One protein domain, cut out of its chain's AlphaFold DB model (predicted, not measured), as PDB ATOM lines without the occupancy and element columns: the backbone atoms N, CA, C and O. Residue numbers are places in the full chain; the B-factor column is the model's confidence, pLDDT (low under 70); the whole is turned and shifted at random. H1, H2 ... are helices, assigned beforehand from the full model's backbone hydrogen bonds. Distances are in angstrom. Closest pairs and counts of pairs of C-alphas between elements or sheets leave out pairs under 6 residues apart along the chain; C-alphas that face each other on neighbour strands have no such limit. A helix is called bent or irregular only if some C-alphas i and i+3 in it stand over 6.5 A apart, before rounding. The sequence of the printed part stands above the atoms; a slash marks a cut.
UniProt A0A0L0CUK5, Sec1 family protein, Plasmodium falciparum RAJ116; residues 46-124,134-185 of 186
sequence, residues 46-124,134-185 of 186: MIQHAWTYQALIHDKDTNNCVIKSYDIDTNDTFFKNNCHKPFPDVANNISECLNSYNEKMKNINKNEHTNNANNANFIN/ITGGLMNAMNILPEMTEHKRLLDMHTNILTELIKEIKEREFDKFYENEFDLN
ATOM      1  N   MET A  46     -25.725  40.604  39.787       87.44
ATOM      2  CA  MET A  46     -25.764  40.859  41.239       87.44
ATOM      3  C   MET A  46     -25.534  39.615  42.094       87.44
ATOM      4  O   MET A  46     -25.303  39.755  43.291       87.44
ATOM      5  N   ILE A  47     -25.624  38.428  41.499       87.00
ATOM      6  CA  ILE A  47     -25.459  37.147  42.196       87.00
ATOM      7  C   ILE A  47     -24.275  36.342  41.667       87.00
ATOM      8  O   ILE A  47     -23.775  35.482  42.379       87.00
ATOM      9  N   GLN A  48     -23.837  36.621  40.437       90.25
ATOM     10  CA  GLN A  48     -22.774  35.876  39.791       90.25
ATOM     11  C   GLN A  48     -21.447  36.061  40.527       90.25
ATOM     12  O   GLN A  48     -20.995  37.178  40.795       90.25
ATOM     13  N   HIS A  49     -20.793  34.940  40.783       91.19
ATOM     14  CA  HIS A  49     -19.450  34.869  41.307       91.19
ATOM     15  C   HIS A  49     -18.471  35.432  40.271       91.19
ATOM     16  O   HIS A  49     -18.442  35.037  39.105       91.19
ATOM     17  N   ALA A  50     -17.641  36.381  40.696       92.38
ATOM     18  CA  ALA A  50     -16.627  36.994  39.851       92.38
ATOM     19  C   ALA A  50     -15.225  36.633  40.347       92.38
ATOM     20  O   ALA A  50     -14.934  36.686  41.538       92.38
ATOM     21  N   TRP A  51     -14.337  36.303  39.409       93.88
ATOM     22  CA  TRP A  51     -12.995  35.779  39.697       93.88
ATOM     23  C   TRP A  51     -11.875  36.821  39.515       93.88
ATOM     24  O   TRP A  51     -10.699  36.483  39.356       93.88
ATOM     25  N   THR A  52     -12.224  38.110  39.489       95.62
ATOM     26  CA  THR A  52     -11.252  39.212  39.432       95.62
ATOM     27  C   THR A  52     -10.827  39.636  40.831       95.62
ATOM     28  O   THR A  52     -11.573  39.486  41.800       95.62
ATOM     29  N   TYR A  53      -9.628  40.206  40.951       95.88
ATOM     30  CA  TYR A  53      -9.080  40.585  42.254       95.88
ATOM     31  C   TYR A  53      -9.965  41.575  43.021       95.88
ATOM     32  O   TYR A  53     -10.236  41.378  44.203       95.88
ATOM     33  N   GLN A  54     -10.471  42.608  42.345       94.81
ATOM     34  CA  GLN A  54     -11.370  43.590  42.953       94.81
ATOM     35  C   GLN A  54     -12.683  42.970  43.425       94.81
ATOM     36  O   GLN A  54     -13.152  43.304  44.512       94.81
ATOM     37  N   ALA A  55     -13.280  42.091  42.617       92.88
ATOM     38  CA  ALA A  55     -14.560  41.488  42.958       92.88
ATOM     39  C   ALA A  55     -14.437  40.575  44.182       92.88
ATOM     40  O   ALA A  55     -15.257  40.668  45.089       92.88
ATOM     41  N   LEU A  56     -13.368  39.779  44.255       93.00
ATOM     42  CA  LEU A  56     -13.093  38.907  45.397       93.00
ATOM     43  C   LEU A  56     -12.830  39.696  46.687       93.00
ATOM     44  O   LEU A  56     -13.321  39.317  47.746       93.00
ATOM     45  N   ILE A  57     -12.097  40.814  46.610       92.25
ATOM     46  CA  ILE A  57     -11.910  41.708  47.766       92.25
ATOM     47  C   ILE A  57     -13.257  42.258  48.243       92.25
ATOM     48  O   ILE A  57     -13.533  42.235  49.440       92.25
ATOM     49  N   HIS A  58     -14.089  42.736  47.318       90.00
ATOM     50  CA  HIS A  58     -15.392  43.314  47.642       90.00
ATOM     51  C   HIS A  58     -16.358  42.276  48.237       90.00
ATOM     52  O   HIS A  58     -17.027  42.550  49.236       90.00
ATOM     53  N   ASP A  59     -16.410  41.067  47.671       88.31
ATOM     54  CA  ASP A  59     -17.222  39.969  48.207       88.31
ATOM     55  C   ASP A  59     -16.757  39.569  49.617       88.31
ATOM     56  O   ASP A  59     -17.562  39.363  50.520       88.31
ATOM     57  N   LYS A  60     -15.446  39.555  49.868       81.69
ATOM     58  CA  LYS A  60     -14.901  39.278  51.203       81.69
ATOM     59  C   LYS A  60     -15.234  40.373  52.226       81.69
ATOM     60  O   LYS A  60     -15.510  40.058  53.383       81.69
ATOM     61  N   ASP A  61     -15.206  41.642  51.824       75.50
ATOM     62  CA  ASP A  61     -15.473  42.782  52.715       75.50
ATOM     63  C   ASP A  61     -16.954  42.866  53.124       75.50
ATOM     64  O   ASP A  61     -17.283  43.012  54.303       75.50
ATOM     65  N   THR A  62     -17.867  42.651  52.171       66.62
ATOM     66  CA  THR A  62     -19.319  42.624  52.439       66.62
ATOM     67  C   THR A  62     -19.747  41.519  53.413       66.62
ATOM     68  O   THR A  62     -20.768  41.659  54.088       66.62
ATOM     69  N   ASN A  63     -18.938  40.466  53.560       61.16
ATOM     70  CA  ASN A  63     -19.191  39.341  54.458       61.16
ATOM     71  C   ASN A  63     -18.631  39.520  55.894       61.16
ATOM     72  O   ASN A  63     -18.633  38.568  56.671       61.16
ATOM     73  N   ASN A  64     -18.220  40.737  56.300       54.56
ATOM     74  CA  ASN A  64     -17.883  41.101  57.693       54.56
ATOM     75  C   ASN A  64     -16.798  40.226  58.367       54.56
ATOM     76  O   ASN A  64     -16.935  39.808  59.521       54.56
ATOM     77  N   CYS A  65     -15.670  39.976  57.698       52.16
ATOM     78  CA  CYS A  65     -14.547  39.264  58.319       52.16
ATOM     79  C   CYS A  65     -13.627  40.243  59.094       52.16
ATOM     80  O   CYS A  65     -12.697  40.833  58.544       52.16
ATOM     81  N   VAL A  66     -13.904  40.423  60.395       55.72
ATOM     82  CA  VAL A  66     -13.382  41.470  61.320       55.72
ATOM     83  C   VAL A  66     -11.876  41.370  61.670       55.72
ATOM     84  O   VAL A  66     -11.394  42.054  62.567       55.72
ATOM     85  N   ILE A  67     -11.064  40.545  61.008       54.97
ATOM     86  CA  ILE A  67      -9.761  40.173  61.598       54.97
ATOM     87  C   ILE A  67      -8.612  41.134  61.221       54.97
ATOM     88  O   ILE A  67      -7.730  41.346  62.055       54.97
ATOM     89  N   LYS A  68      -8.634  41.783  60.042       67.56
ATOM     90  CA  LYS A  68      -7.698  42.865  59.637       67.56
ATOM     91  C   LYS A  68      -8.311  43.745  58.539       67.56
ATOM     92  O   LYS A  68      -8.658  43.225  57.479       67.56
ATOM     93  N   SER A  69      -8.395  45.056  58.773       72.25
ATOM     94  CA  SER A  69      -8.803  46.052  57.774       72.25
ATOM     95  C   SER A  69      -7.580  46.655  57.083       72.25
ATOM     96  O   SER A  69      -6.592  46.989  57.741       72.25
ATOM     97  N   TYR A  70      -7.654  46.806  55.765       83.19
ATOM     98  CA  TYR A  70      -6.627  47.453  54.955       83.19
ATOM     99  C   TYR A  70      -7.266  48.570  54.138       83.19
ATOM    100  O   TYR A  70      -8.268  48.335  53.466       83.19
ATOM    101  N   ASP A  71      -6.654  49.751  54.158       84.44
ATOM    102  CA  ASP A  71      -7.084  50.870  53.326       84.44
ATOM    103  C   ASP A  71      -6.354  50.808  51.983       84.44
ATOM    104  O   ASP A  71      -5.137  51.003  51.905       84.44
ATOM    105  N   ILE A  72      -7.106  50.522  50.918       86.69
ATOM    106  CA  ILE A  72      -6.597  50.552  49.545       86.69
ATOM    107  C   ILE A  72      -6.690  51.998  49.047       86.69
ATOM    108  O   ILE A  72      -7.768  52.476  48.691       86.69
ATOM    109  N   ASP A  73      -5.561  52.709  49.045       84.12
ATOM    110  CA  ASP A  73      -5.516  54.097  48.586       84.12
ATOM    111  C   ASP A  73      -5.672  54.185  47.059       84.12
ATOM    112  O   ASP A  73      -5.194  53.361  46.279       84.12
ATOM    113  N   THR A  74      -6.264  55.285  46.614       85.56
ATOM    114  CA  THR A  74      -6.264  55.737  45.228       85.56
ATOM    115  C   THR A  74      -4.876  55.898  44.623       85.56
ATOM    116  O   THR A  74      -4.802  56.011  43.409       85.56
ATOM    117  N   ASN A  75      -3.780  55.919  45.385       86.69
ATOM    118  CA  ASN A  75      -2.414  55.955  44.845       86.69
ATOM    119  C   ASN A  75      -1.740  54.583  44.773       86.69
ATOM    120  O   ASN A  75      -0.627  54.491  44.259       86.69
ATOM    121  N   ASP A  76      -2.417  53.526  45.216       92.44
ATOM    122  CA  ASP A  76      -1.907  52.165  45.165       92.44
ATOM    123  C   ASP A  76      -1.706  51.710  43.709       92.44
ATOM    124  O   ASP A  76      -2.648  51.427  42.956       92.44
ATOM    125  N   THR A  77      -0.444  51.680  43.288       90.50
ATOM    126  CA  THR A  77      -0.058  51.314  41.925       90.50
ATOM    127  C   THR A  77      -0.232  49.823  41.672       90.50
ATOM    128  O   THR A  77      -0.554  49.433  40.547       90.50
ATOM    129  N   PHE A  78      -0.070  48.984  42.700       93.19
ATOM    130  CA  PHE A  78      -0.268  47.550  42.572       93.19
ATOM    131  C   PHE A  78      -1.748  47.251  42.348       93.19
ATOM    132  O   PHE A  78      -2.087  46.560  41.383       93.19
ATOM    133  N   PHE A  79      -2.630  47.810  43.183       94.75
ATOM    134  CA  PHE A  79      -4.066  47.605  43.054       94.75
ATOM    135  C   PHE A  79      -4.586  48.102  41.704       94.75
ATOM    136  O   PHE A  79      -5.214  47.329  40.987       94.75
ATOM    137  N   LYS A  80      -4.255  49.332  41.286       94.50
ATOM    138  CA  LYS A  80      -4.676  49.882  39.978       94.50
ATOM    139  C   LYS A  80      -4.334  48.986  38.790       94.50
ATOM    140  O   LYS A  80      -5.122  48.868  37.856       94.50
ATOM    141  N   ASN A  81      -3.154  48.373  38.820       94.69
ATOM    142  CA  ASN A  81      -2.660  47.551  37.720       94.69
ATOM    143  C   ASN A  81      -3.223  46.125  37.731       94.69
ATOM    144  O   ASN A  81      -3.107  45.421  36.726       94.69
ATOM    145  N   ASN A  82      -3.792  45.673  38.852       95.81
ATOM    146  CA  ASN A  82      -4.183  44.277  39.051       95.81
ATOM    147  C   ASN A  82      -5.655  44.080  39.440       95.81
ATOM    148  O   ASN A  82      -6.137  42.957  39.360       95.81
ATOM    149  N   CYS A  83      -6.393  45.130  39.805       94.81
ATOM    150  CA  CYS A  83      -7.770  45.044  40.302       94.81
ATOM    151  C   CYS A  83      -8.725  44.337  39.326       94.81
ATOM    152  O   CYS A  83      -9.537  43.515  39.746       94.81
ATOM    153  N   HIS A  84      -8.578  44.584  38.024       95.88
ATOM    154  CA  HIS A  84      -9.415  43.980  36.981       95.88
ATOM    155  C   HIS A  84      -8.892  42.630  36.466       95.88
ATOM    156  O   HIS A  84      -9.526  42.026  35.603       95.88
ATOM    157  N   LYS A  85      -7.723  42.165  36.929       96.81
ATOM    158  CA  LYS A  85      -7.128  40.918  36.437       96.81
ATOM    159  C   LYS A  85      -7.744  39.695  37.132       96.81
ATOM    160  O   LYS A  85      -8.156  39.808  38.293       96.81
ATOM    161  N   PRO A  86      -7.775  38.531  36.457       95.56
ATOM    162  CA  PRO A  86      -8.114  37.261  37.084       95.56
ATOM    163  C   PRO A  86      -7.232  36.975  38.299       95.56
ATOM    164  O   PRO A  86      -6.035  37.270  38.304       95.56
ATOM    165  N   PHE A  87      -7.815  36.361  39.324       94.75
ATOM    166  CA  PHE A  87      -7.128  36.060  40.578       94.75
ATOM    167  C   PHE A  87      -5.794  35.298  40.421       94.75
ATOM    168  O   PHE A  87      -4.818  35.706  41.061       94.75
ATOM    169  N   PRO A  88      -5.675  34.268  39.551       94.75
ATOM    170  CA  PRO A  88      -4.407  33.560  39.353       94.75
ATOM    171  C   PRO A  88      -3.284  34.468  38.836       94.75
ATOM    172  O   PRO A  88      -2.146  34.376  39.297       94.75
ATOM    173  N   ASP A  89      -3.603  35.398  37.933       96.81
ATOM    174  CA  ASP A  89      -2.623  36.340  37.387       96.81
ATOM    175  C   ASP A  89      -2.121  37.301  38.463       96.81
ATOM    176  O   ASP A  89      -0.945  37.659  38.488       96.81
ATOM    177  N   VAL A  90      -2.991  37.708  39.390       96.38
ATOM    178  CA  VAL A  90      -2.594  38.570  40.509       96.38
ATOM    179  C   VAL A  90      -1.661  37.842  41.471       96.38
ATOM    180  O   VAL A  90      -0.668  38.433  41.893       96.38
ATOM    181  N   ALA A  91      -1.904  36.561  41.763       94.81
ATOM    182  CA  ALA A  91      -0.994  35.751  42.578       94.81
ATOM    183  C   ALA A  91       0.417  35.659  41.957       94.81
ATOM    184  O   ALA A  91       1.427  35.806  42.657       94.81
ATOM    185  N   ASN A  92       0.487  35.496  40.631       96.06
ATOM    186  CA  ASN A  92       1.746  35.513  39.888       96.06
ATOM    187  C   ASN A  92       2.426  36.888  39.960       96.06
ATOM    188  O   ASN A  92       3.611  36.967  40.285       96.06
ATOM    189  N   ASN A  93       1.672  37.973  39.755       96.00
ATOM    190  CA  ASN A  93       2.212  39.335  39.795       96.00
ATOM    191  C   ASN A  93       2.735  39.713  41.192       96.00
ATOM    192  O   ASN A  93       3.777  40.355  41.294       96.00
ATOM    193  N   ILE A  94       2.067  39.296  42.278       94.94
ATOM    194  CA  ILE A  94       2.576  39.487  43.654       94.94
ATOM    195  C   ILE A  94       3.922  38.777  43.817       94.94
ATOM    196  O   ILE A  94       4.875  39.368  44.326       94.94
ATOM    197  N   SER A  95       4.016  37.533  43.346       93.38
ATOM    198  CA  SER A  95       5.242  36.731  43.430       93.38
ATOM    199  C   SER A  95       6.396  37.368  42.645       93.38
ATOM    200  O   SER A  95       7.519  37.456  43.142       93.38
ATOM    201  N   GLU A  96       6.120  37.879  41.443       95.31
ATOM    202  CA  GLU A  96       7.093  38.608  40.625       95.31
ATOM    203  C   GLU A  96       7.544  39.915  41.296       95.31
ATOM    204  O   GLU A  96       8.746  40.181  41.398       95.31
ATOM    205  N   CYS A  97       6.607  40.701  41.835       91.81
ATOM    206  CA  CYS A  97       6.923  41.918  42.582       91.81
ATOM    207  C   CYS A  97       7.793  41.632  43.815       91.81
ATOM    208  O   CYS A  97       8.725  42.390  44.092       91.81
ATOM    209  N   LEU A  98       7.539  40.531  44.529       92.00
ATOM    210  CA  LEU A  98       8.322  40.116  45.695       92.00
ATOM    211  C   LEU A  98       9.750  39.723  45.313       92.00
ATOM    212  O   LEU A  98      10.707  40.123  45.981       92.00
ATOM    213  N   ASN A  99       9.910  39.016  44.196       92.12
ATOM    214  CA  ASN A  99      11.223  38.685  43.651       92.12
ATOM    215  C   ASN A  99      11.993  39.948  43.237       92.12
ATOM    216  O   ASN A  99      13.121  40.147  43.691       92.12
ATOM    217  N   SER A 100      11.363  40.849  42.476       90.69
ATOM    218  CA  SER A 100      11.978  42.115  42.050       90.69
ATOM    219  C   SER A 100      12.383  42.998  43.238       90.69
ATOM    220  O   SER A 100      13.475  43.570  43.256       90.69
ATOM    221  N   TYR A 101      11.540  43.080  44.273       89.38
ATOM    222  CA  TYR A 101      11.847  43.810  45.504       89.38
ATOM    223  C   TYR A 101      13.074  43.229  46.221       89.38
ATOM    224  O   TYR A 101      13.994  43.967  46.586       89.38
ATOM    225  N   ASN A 102      13.122  41.902  46.377       88.94
ATOM    226  CA  ASN A 102      14.237  41.212  47.023       88.94
ATOM    227  C   ASN A 102      15.555  41.389  46.253       88.94
ATOM    228  O   ASN A 102      16.610  41.555  46.867       88.94
ATOM    229  N   GLU A 103      15.517  41.390  44.920       89.69
ATOM    230  CA  GLU A 103      16.685  41.680  44.079       89.69
ATOM    231  C   GLU A 103      17.171  43.125  44.238       89.69
ATOM    232  O   GLU A 103      18.365  43.352  44.459       89.69
ATOM    233  N   LYS A 104      16.261  44.108  44.207       86.06
ATOM    234  CA  LYS A 104      16.599  45.524  44.436       86.06
ATOM    235  C   LYS A 104      17.231  45.741  45.814       86.06
ATOM    236  O   LYS A 104      18.249  46.423  45.909       86.06
ATOM    237  N   MET A 105      16.696  45.107  46.859       83.56
ATOM    238  CA  MET A 105      17.261  45.159  48.216       83.56
ATOM    239  C   MET A 105      18.675  44.574  48.292       83.56
ATOM    240  O   MET A 105      19.567  45.179  48.887       83.56
ATOM    241  N   LYS A 106      18.921  43.428  47.641       85.69
ATOM    242  CA  LYS A 106      20.269  42.838  47.564       85.69
ATOM    243  C   LYS A 106      21.262  43.781  46.882       85.69
ATOM    244  O   LYS A 106      22.393  43.903  47.347       85.69
ATOM    245  N   ASN A 107      20.844  44.462  45.817       83.06
ATOM    246  CA  ASN A 107      21.694  45.401  45.082       83.06
ATOM    247  C   ASN A 107      22.025  46.657  45.901       83.06
ATOM    248  O   ASN A 107      23.177  47.090  45.895       83.06
ATOM    249  N   ILE A 108      21.060  47.207  46.646       77.56
ATOM    250  CA  ILE A 108      21.292  48.346  47.554       77.56
ATOM    251  C   ILE A 108      22.308  47.963  48.638       77.56
ATOM    252  O   ILE A 108      23.330  48.632  48.783       77.56
ATOM    253  N   ASN A 109      22.101  46.829  49.313       73.75
ATOM    254  CA  ASN A 109      23.001  46.358  50.371       73.75
ATOM    255  C   ASN A 109      24.420  46.066  49.852       73.75
ATOM    256  O   ASN A 109      25.410  46.331  50.539       73.75
ATOM    257  N   LYS A 110      24.530  45.531  48.626       76.25
ATOM    258  CA  LYS A 110      25.818  45.284  47.967       76.25
ATOM    259  C   LYS A 110      26.546  46.592  47.663       76.25
ATOM    260  O   LYS A 110      27.737  46.673  47.940       76.25
ATOM    261  N   ASN A 111      25.838  47.603  47.158       65.31
ATOM    262  CA  ASN A 111      26.413  48.912  46.851       65.31
ATOM    263  C   ASN A 111      26.915  49.635  48.113       65.31
ATOM    264  O   ASN A 111      27.983  50.247  48.075       65.31
ATOM    265  N   GLU A 112      26.214  49.518  49.247       61.69
ATOM    266  CA  GLU A 112      26.711  50.024  50.535       61.69
ATOM    267  C   GLU A 112      28.011  49.325  50.965       61.69
ATOM    268  O   GLU A 112      28.988  49.986  51.325       61.69
ATOM    269  N   HIS A 113      28.072  47.992  50.862       56.09
ATOM    270  CA  HIS A 113      29.254  47.220  51.256       56.09
ATOM    271  C   HIS A 113      30.454  47.433  50.326       56.09
ATOM    272  O   HIS A 113      31.584  47.518  50.805       56.09
ATOM    273  N   THR A 114      30.250  47.566  49.012       55.94
ATOM    274  CA  THR A 114      31.344  47.856  48.069       55.94
ATOM    275  C   THR A 114      31.909  49.261  48.256       55.94
ATOM    276  O   THR A 114      33.118  49.455  48.126       55.94
ATOM    277  N   ASN A 115      31.071  50.236  48.625       53.53
ATOM    278  CA  ASN A 115      31.532  51.590  48.938       53.53
ATOM    279  C   ASN A 115      32.337  51.640  50.249       53.53
ATOM    280  O   ASN A 115      33.259  52.447  50.369       53.53
ATOM    281  N   ASN A 116      32.052  50.752  51.207       51.84
ATOM    282  CA  ASN A 116      32.779  50.682  52.478       51.84
ATOM    283  C   ASN A 116      34.060  49.820  52.399       51.84
ATOM    284  O   ASN A 116      35.084  50.172  52.981       51.84
ATOM    285  N   ALA A 117      34.059  48.730  51.622       47.91
ATOM    286  CA  ALA A 117      35.235  47.871  51.433       47.91
ATOM    287  C   ALA A 117      36.364  48.562  50.643       47.91
ATOM    288  O   ALA A 117      37.540  48.355  50.941       47.91
ATOM    289  N   ASN A 118      36.024  49.452  49.706       51.84
ATOM    290  CA  ASN A 118      37.009  50.298  49.025       51.84
ATOM    291  C   ASN A 118      37.592  51.404  49.931       51.84
ATOM    292  O   ASN A 118      38.595  52.008  49.567       51.84
ATOM    293  N   ASN A 119      37.012  51.655  51.113       48.81
ATOM    294  CA  ASN A 119      37.517  52.630  52.087       48.81
ATOM    295  C   ASN A 119      38.481  52.026  53.127       48.81
ATOM    296  O   ASN A 119      39.327  52.743  53.654       48.81
ATOM    297  N   ALA A 120      38.426  50.716  53.400       47.78
ATOM    298  CA  ALA A 120      39.314  50.089  54.391       47.78
ATOM    299  C   ALA A 120      40.779  49.945  53.921       47.78
ATOM    300  O   ALA A 120      41.669  49.778  54.749       47.78
ATOM    301  N   ASN A 121      41.044  50.070  52.613       47.72
ATOM    302  CA  ASN A 121      42.396  50.054  52.036       47.72
ATOM    303  C   ASN A 121      42.953  51.455  51.697       47.72
ATOM    304  O   ASN A 121      44.010  51.546  51.076       47.72
ATOM    305  N   PHE A 122      42.282  52.543  52.100       48.19
ATOM    306  CA  PHE A 122      42.658  53.920  51.733       48.19
ATOM    307  C   PHE A 122      43.094  54.814  52.911       48.19
ATOM    308  O   PHE A 122      43.161  56.033  52.769       48.19
ATOM    309  N   ILE A 123      43.515  54.244  54.049       50.84
ATOM    310  CA  ILE A 123      44.349  54.980  55.026       50.84
ATOM    311  C   ILE A 123      45.817  54.905  54.576       50.84
ATOM    312  O   ILE A 123      46.652  54.313  55.244       50.84
ATOM    313  N   ASN A 124      46.106  55.415  53.379       50.38
ATOM    314  CA  ASN A 124      47.443  55.782  52.897       50.38
ATOM    315  C   ASN A 124      47.314  56.323  51.468       50.38
ATOM    316  O   ASN A 124      47.588  55.611  50.512       50.38
ATOM    317  N   ILE A 134      30.605  60.597  47.079       51.94
ATOM    318  CA  ILE A 134      30.166  60.179  48.424       51.94
ATOM    319  C   ILE A 134      28.782  60.762  48.745       51.94
ATOM    320  O   ILE A 134      27.916  60.069  49.273       51.94
ATOM    321  N   THR A 135      28.541  62.019  48.367       54.16
ATOM    322  CA  THR A 135      27.249  62.694  48.549       54.16
ATOM    323  C   THR A 135      26.177  62.146  47.608       54.16
ATOM    324  O   THR A 135      25.041  61.984  48.035       54.16
ATOM    325  N   GLY A 136      26.525  61.783  46.367       56.69
ATOM    326  CA  GLY A 136      25.578  61.219  45.397       56.69
ATOM    327  C   GLY A 136      25.010  59.853  45.802       56.69
ATOM    328  O   GLY A 136      23.804  59.639  45.694       56.69
ATOM    329  N   GLY A 137      25.849  58.946  46.318       59.09
ATOM    330  CA  GLY A 137      25.411  57.624  46.786       59.09
ATOM    331  C   GLY A 137      24.491  57.691  48.011       59.09
ATOM    332  O   GLY A 137      23.440  57.054  48.024       59.09
ATOM    333  N   LEU A 138      24.848  58.515  49.002       58.62
ATOM    334  CA  LEU A 138      24.033  58.749  50.200       58.62
ATOM    335  C   LEU A 138      22.731  59.499  49.889       58.62
ATOM    336  O   LEU A 138      21.685  59.112  50.394       58.62
ATOM    337  N   MET A 139      22.764  60.523  49.029       59.38
ATOM    338  CA  MET A 139      21.567  61.269  48.613       59.38
ATOM    339  C   MET A 139      20.571  60.367  47.868       59.38
ATOM    340  O   MET A 139      19.364  60.469  48.075       59.38
ATOM    341  N   ASN A 140      21.068  59.454  47.027       63.72
ATOM    342  CA  ASN A 140      20.228  58.492  46.320       63.72
ATOM    343  C   ASN A 140      19.644  57.438  47.279       63.72
ATOM    344  O   ASN A 140      18.451  57.154  47.225       63.72
ATOM    345  N   ALA A 141      20.442  56.918  48.218       62.50
ATOM    346  CA  ALA A 141      19.954  56.013  49.261       62.50
ATOM    347  C   ALA A 141      18.905  56.684  50.176       62.50
ATOM    348  O   ALA A 141      17.901  56.060  50.511       62.50
ATOM    349  N   MET A 142      19.085  57.968  50.509       64.94
ATOM    350  CA  MET A 142      18.161  58.755  51.338       64.94
ATOM    351  C   MET A 142      16.760  58.871  50.715       64.94
ATOM    352  O   MET A 142      15.770  58.843  51.441       64.94
ATOM    353  N   ASN A 143      16.664  58.971  49.385       70.81
ATOM    354  CA  ASN A 143      15.381  59.035  48.675       70.81
ATOM    355  C   ASN A 143      14.785  57.646  48.393       70.81
ATOM    356  O   ASN A 143      13.573  57.470  48.488       70.81
ATOM    357  N   ILE A 144      15.624  56.653  48.081       75.31
ATOM    358  CA  ILE A 144      15.172  55.303  47.710       75.31
ATOM    359  C   ILE A 144      14.661  54.518  48.928       75.31
ATOM    360  O   ILE A 144      13.723  53.735  48.801       75.31
ATOM    361  N   LEU A 145      15.240  54.695  50.120       78.44
ATOM    362  CA  LEU A 145      14.861  53.905  51.303       78.44
ATOM    363  C   LEU A 145      13.408  54.137  51.772       78.44
ATOM    364  O   LEU A 145      12.710  53.142  52.008       78.44
ATOM    365  N   PRO A 146      12.906  55.386  51.883       79.81
ATOM    366  CA  PRO A 146      11.499  55.636  52.197       79.81
ATOM    367  C   PRO A 146      10.553  55.064  51.137       79.81
ATOM    368  O   PRO A 146       9.589  54.383  51.481       79.81
ATOM    369  N   GLU A 147      10.869  55.267  49.854       83.50
ATOM    370  CA  GLU A 147      10.083  54.742  48.731       83.50
ATOM    371  C   GLU A 147      10.006  53.209  48.765       83.50
ATOM    372  O   GLU A 147       8.929  52.622  48.654       83.50
ATOM    373  N   MET A 148      11.135  52.540  49.001       82.56
ATOM    374  CA  MET A 148      11.187  51.082  49.097       82.56
ATOM    375  C   MET A 148      10.472  50.547  50.340       82.56
ATOM    376  O   MET A 148       9.932  49.441  50.304       82.56
ATOM    377  N   THR A 149      10.455  51.301  51.439       85.31
ATOM    378  CA  THR A 149       9.701  50.927  52.644       85.31
ATOM    379  C   THR A 149       8.202  50.970  52.371       85.31
ATOM    380  O   THR A 149       7.492  50.021  52.703       85.31
ATOM    381  N   GLU A 150       7.726  52.019  51.699       86.88
ATOM    382  CA  GLU A 150       6.315  52.135  51.326       86.88
ATOM    383  C   GLU A 150       5.913  51.064  50.303       86.88
ATOM    384  O   GLU A 150       4.892  50.395  50.464       86.88
ATOM    385  N   HIS A 151       6.764  50.796  49.309       87.56
ATOM    386  CA  HIS A 151       6.533  49.708  48.360       87.56
ATOM    387  C   HIS A 151       6.463  48.340  49.062       87.56
ATOM    388  O   HIS A 151       5.645  47.494  48.692       87.56
ATOM    389  N   LYS A 152       7.301  48.102  50.079       89.25
ATOM    390  CA  LYS A 152       7.235  46.881  50.892       89.25
ATOM    391  C   LYS A 152       5.909  46.797  51.642       89.25
ATOM    392  O   LYS A 152       5.268  45.753  51.609       89.25
ATOM    393  N   ARG A 153       5.475  47.898  52.265       90.75
ATOM    394  CA  ARG A 153       4.209  47.978  53.006       90.75
ATOM    395  C   ARG A 153       3.016  47.600  52.124       90.75
ATOM    396  O   ARG A 153       2.197  46.784  52.542       90.75
ATOM    397  N   LEU A 154       2.938  48.154  50.910       91.19
ATOM    398  CA  LEU A 154       1.884  47.829  49.939       91.19
ATOM    399  C   LEU A 154       1.942  46.361  49.500       91.19
ATOM    400  O   LEU A 154       0.918  45.682  49.438       91.19
ATOM    401  N   LEU A 155       3.140  45.838  49.238       92.75
ATOM    402  CA  LEU A 155       3.303  44.448  48.823       92.75
ATOM    403  C   LEU A 155       2.925  43.457  49.936       92.75
ATOM    404  O   LEU A 155       2.234  42.470  49.676       92.75
ATOM    405  N   ASP A 156       3.330  43.735  51.176       92.44
ATOM    406  CA  ASP A 156       2.974  42.935  52.348       92.44
ATOM    407  C   ASP A 156       1.453  42.971  52.575       92.44
ATOM    408  O   ASP A 156       0.832  41.941  52.844       92.44
ATOM    409  N   MET A 157       0.823  44.138  52.405       92.81
ATOM    410  CA  MET A 157      -0.635  44.285  52.433       92.81
ATOM    411  C   MET A 157      -1.312  43.375  51.398       92.81
ATOM    412  O   MET A 157      -2.146  42.550  51.771       92.81
ATOM    413  N   HIS A 158      -0.934  43.464  50.120       94.06
ATOM    414  CA  HIS A 158      -1.547  42.649  49.065       94.06
ATOM    415  C   HIS A 158      -1.273  41.153  49.210       94.06
ATOM    416  O   HIS A 158      -2.145  40.348  48.893       94.06
ATOM    417  N   THR A 159      -0.114  40.772  49.745       93.81
ATOM    418  CA  THR A 159       0.207  39.373  50.060       93.81
ATOM    419  C   THR A 159      -0.705  38.830  51.160       93.81
ATOM    420  O   THR A 159      -1.214  37.711  51.055       93.81
ATOM    421  N   ASN A 160      -0.973  39.627  52.198       92.94
ATOM    422  CA  ASN A 160      -1.920  39.251  53.246       92.94
ATOM    423  C   ASN A 160      -3.348  39.133  52.695       92.94
ATOM    424  O   ASN A 160      -4.018  38.141  52.967       92.94
ATOM    425  N   ILE A 161      -3.788  40.102  51.881       92.75
ATOM    426  CA  ILE A 161      -5.094  40.051  51.208       92.75
ATOM    427  C   ILE A 161      -5.197  38.783  50.354       92.75
ATOM    428  O   ILE A 161      -6.172  38.052  50.480       92.75
ATOM    429  N   LEU A 162      -4.187  38.491  49.529       93.06
ATOM    430  CA  LEU A 162      -4.145  37.293  48.691       93.06
ATOM    431  C   LEU A 162      -4.299  36.022  49.532       93.06
ATOM    432  O   LEU A 162      -5.102  35.158  49.197       93.06
ATOM    433  N   THR A 163      -3.550  35.921  50.627       92.62
ATOM    434  CA  THR A 163      -3.584  34.750  51.514       92.62
ATOM    435  C   THR A 163      -4.974  34.543  52.115       92.62
ATOM    436  O   THR A 163      -5.474  33.419  52.124       92.62
ATOM    437  N   GLU A 164      -5.621  35.622  52.560       91.12
ATOM    438  CA  GLU A 164      -6.975  35.549  53.115       91.12
ATOM    439  C   GLU A 164      -8.005  35.178  52.040       91.12
ATOM    440  O   GLU A 164      -8.875  34.350  52.284       91.12
ATOM    441  N   LEU A 165      -7.871  35.712  50.821       92.62
ATOM    442  CA  LEU A 165      -8.737  35.338  49.699       92.62
ATOM    443  C   LEU A 165      -8.582  33.862  49.319       92.62
ATOM    444  O   LEU A 165      -9.579  33.196  49.069       92.62
ATOM    445  N   ILE A 166      -7.358  33.317  49.316       93.31
ATOM    446  CA  ILE A 166      -7.129  31.882  49.069       93.31
ATOM    447  C   ILE A 166      -7.870  31.033  50.106       93.31
ATOM    448  O   ILE A 166      -8.413  29.982  49.761       93.31
ATOM    449  N   LYS A 167      -7.861  31.457  51.372       92.00
ATOM    450  CA  LYS A 167      -8.564  30.763  52.450       92.00
ATOM    451  C   LYS A 167     -10.078  30.797  52.225       92.00
ATOM    452  O   LYS A 167     -10.689  29.736  52.196       92.00
ATOM    453  N   GLU A 168     -10.645  31.974  51.975       89.88
ATOM    454  CA  GLU A 168     -12.083  32.159  51.721       89.88
ATOM    455  C   GLU A 168     -12.574  31.371  50.500       89.88
ATOM    456  O   GLU A 168     -13.584  30.675  50.576       89.88
ATOM    457  N   ILE A 169     -11.829  31.414  49.389       92.50
ATOM    458  CA  ILE A 169     -12.146  30.657  48.169       92.50
ATOM    459  C   ILE A 169     -12.261  29.162  48.479       92.50
ATOM    460  O   ILE A 169     -13.206  28.514  48.035       92.50
ATOM    461  N   LYS A 170     -11.320  28.622  49.264       92.44
ATOM    462  CA  LYS A 170     -11.307  27.203  49.642       92.44
ATOM    463  C   LYS A 170     -12.407  26.849  50.633       92.44
ATOM    464  O   LYS A 170     -13.035  25.811  50.480       92.44
ATOM    465  N   GLU A 171     -12.626  27.679  51.651       92.19
ATOM    466  CA  GLU A 171     -13.633  27.429  52.691       92.19
ATOM    467  C   GLU A 171     -15.057  27.456  52.130       92.19
ATOM    468  O   GLU A 171     -15.912  26.699  52.589       92.19
ATOM    469  N   ARG A 172     -15.305  28.292  51.115       91.19
ATOM    470  CA  ARG A 172     -16.617  28.444  50.474       91.19
ATOM    471  C   ARG A 172     -16.787  27.621  49.200       91.19
ATOM    472  O   ARG A 172     -17.862  27.675  48.616       91.19
ATOM    473  N   GLU A 173     -15.753  26.900  48.763       92.31
ATOM    474  CA  GLU A 173     -15.729  26.197  47.470       92.31
ATOM    475  C   GLU A 173     -16.160  27.114  46.305       92.31
ATOM    476  O   GLU A 173     -16.936  26.724  45.428       92.31
ATOM    477  N   PHE A 174     -15.699  28.373  46.332       92.44
ATOM    478  CA  PHE A 174     -16.103  29.421  45.380       92.44
ATOM    479  C   PHE A 174     -15.835  28.987  43.936       92.44
ATOM    480  O   PHE A 174     -16.638  29.257  43.047       92.44
ATOM    481  N   ASP A 175     -14.723  28.286  43.715       90.94
ATOM    482  CA  ASP A 175     -14.331  27.698  42.435       90.94
ATOM    483  C   ASP A 175     -15.460  26.873  41.803       90.94
ATOM    484  O   ASP A 175     -15.772  27.066  40.630       90.94
ATOM    485  N   LYS A 176     -16.161  26.053  42.594       91.94
ATOM    486  CA  LYS A 176     -17.283  25.245  42.096       91.94
ATOM    487  C   LYS A 176     -18.479  26.095  41.684       91.94
ATOM    488  O   LYS A 176     -19.126  25.799  40.685       91.94
ATOM    489  N   PHE A 177     -18.812  27.127  42.462       91.12
ATOM    490  CA  PHE A 177     -19.918  28.027  42.122       91.12
ATOM    491  C   PHE A 177     -19.619  28.802  40.841       91.12
ATOM    492  O   PHE A 177     -20.472  28.865  39.960       91.12
ATOM    493  N   TYR A 178     -18.395  29.311  40.711       91.00
ATOM    494  CA  TYR A 178     -17.948  30.017  39.518       91.00
ATOM    495  C   TYR A 178     -18.025  29.143  38.256       91.00
ATOM    496  O   TYR A 178     -18.566  29.584  37.244       91.00
ATOM    497  N   GLU A 179     -17.536  27.900  38.322       90.06
ATOM    498  CA  GLU A 179     -17.610  26.945  37.207       90.06
ATOM    499  C   GLU A 179     -19.065  26.626  36.831       90.06
ATOM    500  O   GLU A 179     -19.456  26.776  35.673       90.06
ATOM    501  N   ASN A 180     -19.898  26.285  37.818       89.00
ATOM    502  CA  ASN A 180     -21.303  25.946  37.581       89.00
ATOM    503  C   ASN A 180     -22.097  27.113  36.972       89.00
ATOM    504  O   ASN A 180     -22.930  26.909  36.092       89.00
ATOM    505  N   GLU A 181     -21.871  28.343  37.435       90.06
ATOM    506  CA  GLU A 181     -22.542  29.531  36.899       90.06
ATOM    507  C   GLU A 181     -22.097  29.864  35.478       90.06
ATOM    508  O   GLU A 181     -22.893  30.361  34.681       90.06
ATOM    509  N   PHE A 182     -20.837  29.595  35.144       79.38
ATOM    510  CA  PHE A 182     -20.347  29.765  33.785       79.38
ATOM    511  C   PHE A 182     -20.989  28.748  32.834       79.38
ATOM    512  O   PHE A 182     -21.445  29.129  31.757       79.38
ATOM    513  N   ASP A 183     -21.122  27.494  33.268       77.88
ATOM    514  CA  ASP A 183     -21.764  26.427  32.492       77.88
ATOM    515  C   ASP A 183     -23.280  26.635  32.316       77.88
ATOM    516  O   ASP A 183     -23.858  26.206  31.316       77.88
ATOM    517  N   LEU A 184     -23.935  27.316  33.261       64.94
ATOM    518  CA  LEU A 184     -25.362  27.657  33.194       64.94
ATOM    519  C   LEU A 184     -25.677  28.847  32.271       64.94
ATOM    520  O   LEU A 184     -26.842  29.036  31.926       64.94
ATOM    521  N   ASN A 185     -24.683  29.639  31.855       55.47
ATOM    522  CA  ASN A 185     -24.863  30.792  30.960       55.47
ATOM    523  C   ASN A 185     -24.950  30.399  29.461       55.47
ATOM    524  O   ASN A 185     -24.373  31.075  28.604       55.47
TER     525      ASN A 185
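AT A GLANCE: This is residues 46 to 124 and 134 to 185 of the 186 residues of the protein "Sec1 family protein" of Plasmodium falciparum RAJ116 (UniProt A0A0L0CUK5). Two long helices, H4 and H3, run side by side in opposite directions as a slender pair, with the short helices H1, H2 and H5 gathered toward the end where H3 begins and H4 ends. H1 packs steeply on H4 there, H5 turns off beyond the last residues of H4, and at the other end residues 116 to 124 stick out as a free tail that adds to the length. The printed part has 131 residues with five named helices, H1 to H5 in order along the chain, and no named strand: the class is all helix. The whole is only just loose, close to extended, with a radius of gyration of the C-alphas of 21.0 A, and it spans 80 by 24 by 23 A.

IN THESE COORDINATES: The longest helix, H4, takes residues 134 to 171 and measures 54.9 A, from C-alpha 134 at (30.166, 60.179, 48.424) to C-alpha 171 at (-13.633, 27.429, 52.691). It has a kink of 27 degrees near residue 146, and is neither bent nor irregular, but only just: C-alphas 143 and 146 are 6.2 A apart. H3, residues 87 to 117, measures 45.3 A. H1 is residues 53 to 62, 14.6 A, with C-alpha 53 at (-9.080, 40.585, 42.254). H2 is residues 77 to 82, 8.6 A, and H5 is residues 174 to 184, 15.4 A.

HOW THE PARTS SIT: H3 and H4 touch, closest at the C-alphas of Ile 94 and Thr 159, 6.8 A, with a shallow tilt of 27 degrees, opposite ways. H4 touches H1 with residues 161 to 168 alone; the closest C-alphas are those of Leu 56 and Leu 165, 7.1 A, at a steep tilt of 63 degrees. H2 is close to but not clearly touching H3, with the C-alphas of Asn 82 and Val 90 closest at 6.1 A. H5 is close to but not clearly touching H4, with the C-alphas of Ile 169 and Asp 175 closest at 6.8 A, and is apart from H1, H2 and H3. Every O i to N i+4 pair is within hydrogen-bond range in H1, H2, H3 and H5; in H4, 32 of 34 are.

THE WHOLE: The C-alphas farthest apart, those of Asn 124 and Leu 184, are 80.5 A apart. Without residues 116 to 124, which stand free, the body spans 66 by 25 by 22 A. Residues 125 to 133 are not printed, and C-alphas 124 and 134 are 18.4 A apart across the cut. The link from H1 to H2, residues 63 to 76, is long; those from H2 to H3 and from H4 to H5 are tight. The mean pLDDT of the printed part is 81.4, with residues 62 to 68, 111 to 124, 134 to 142 and 184 to 185 under 70.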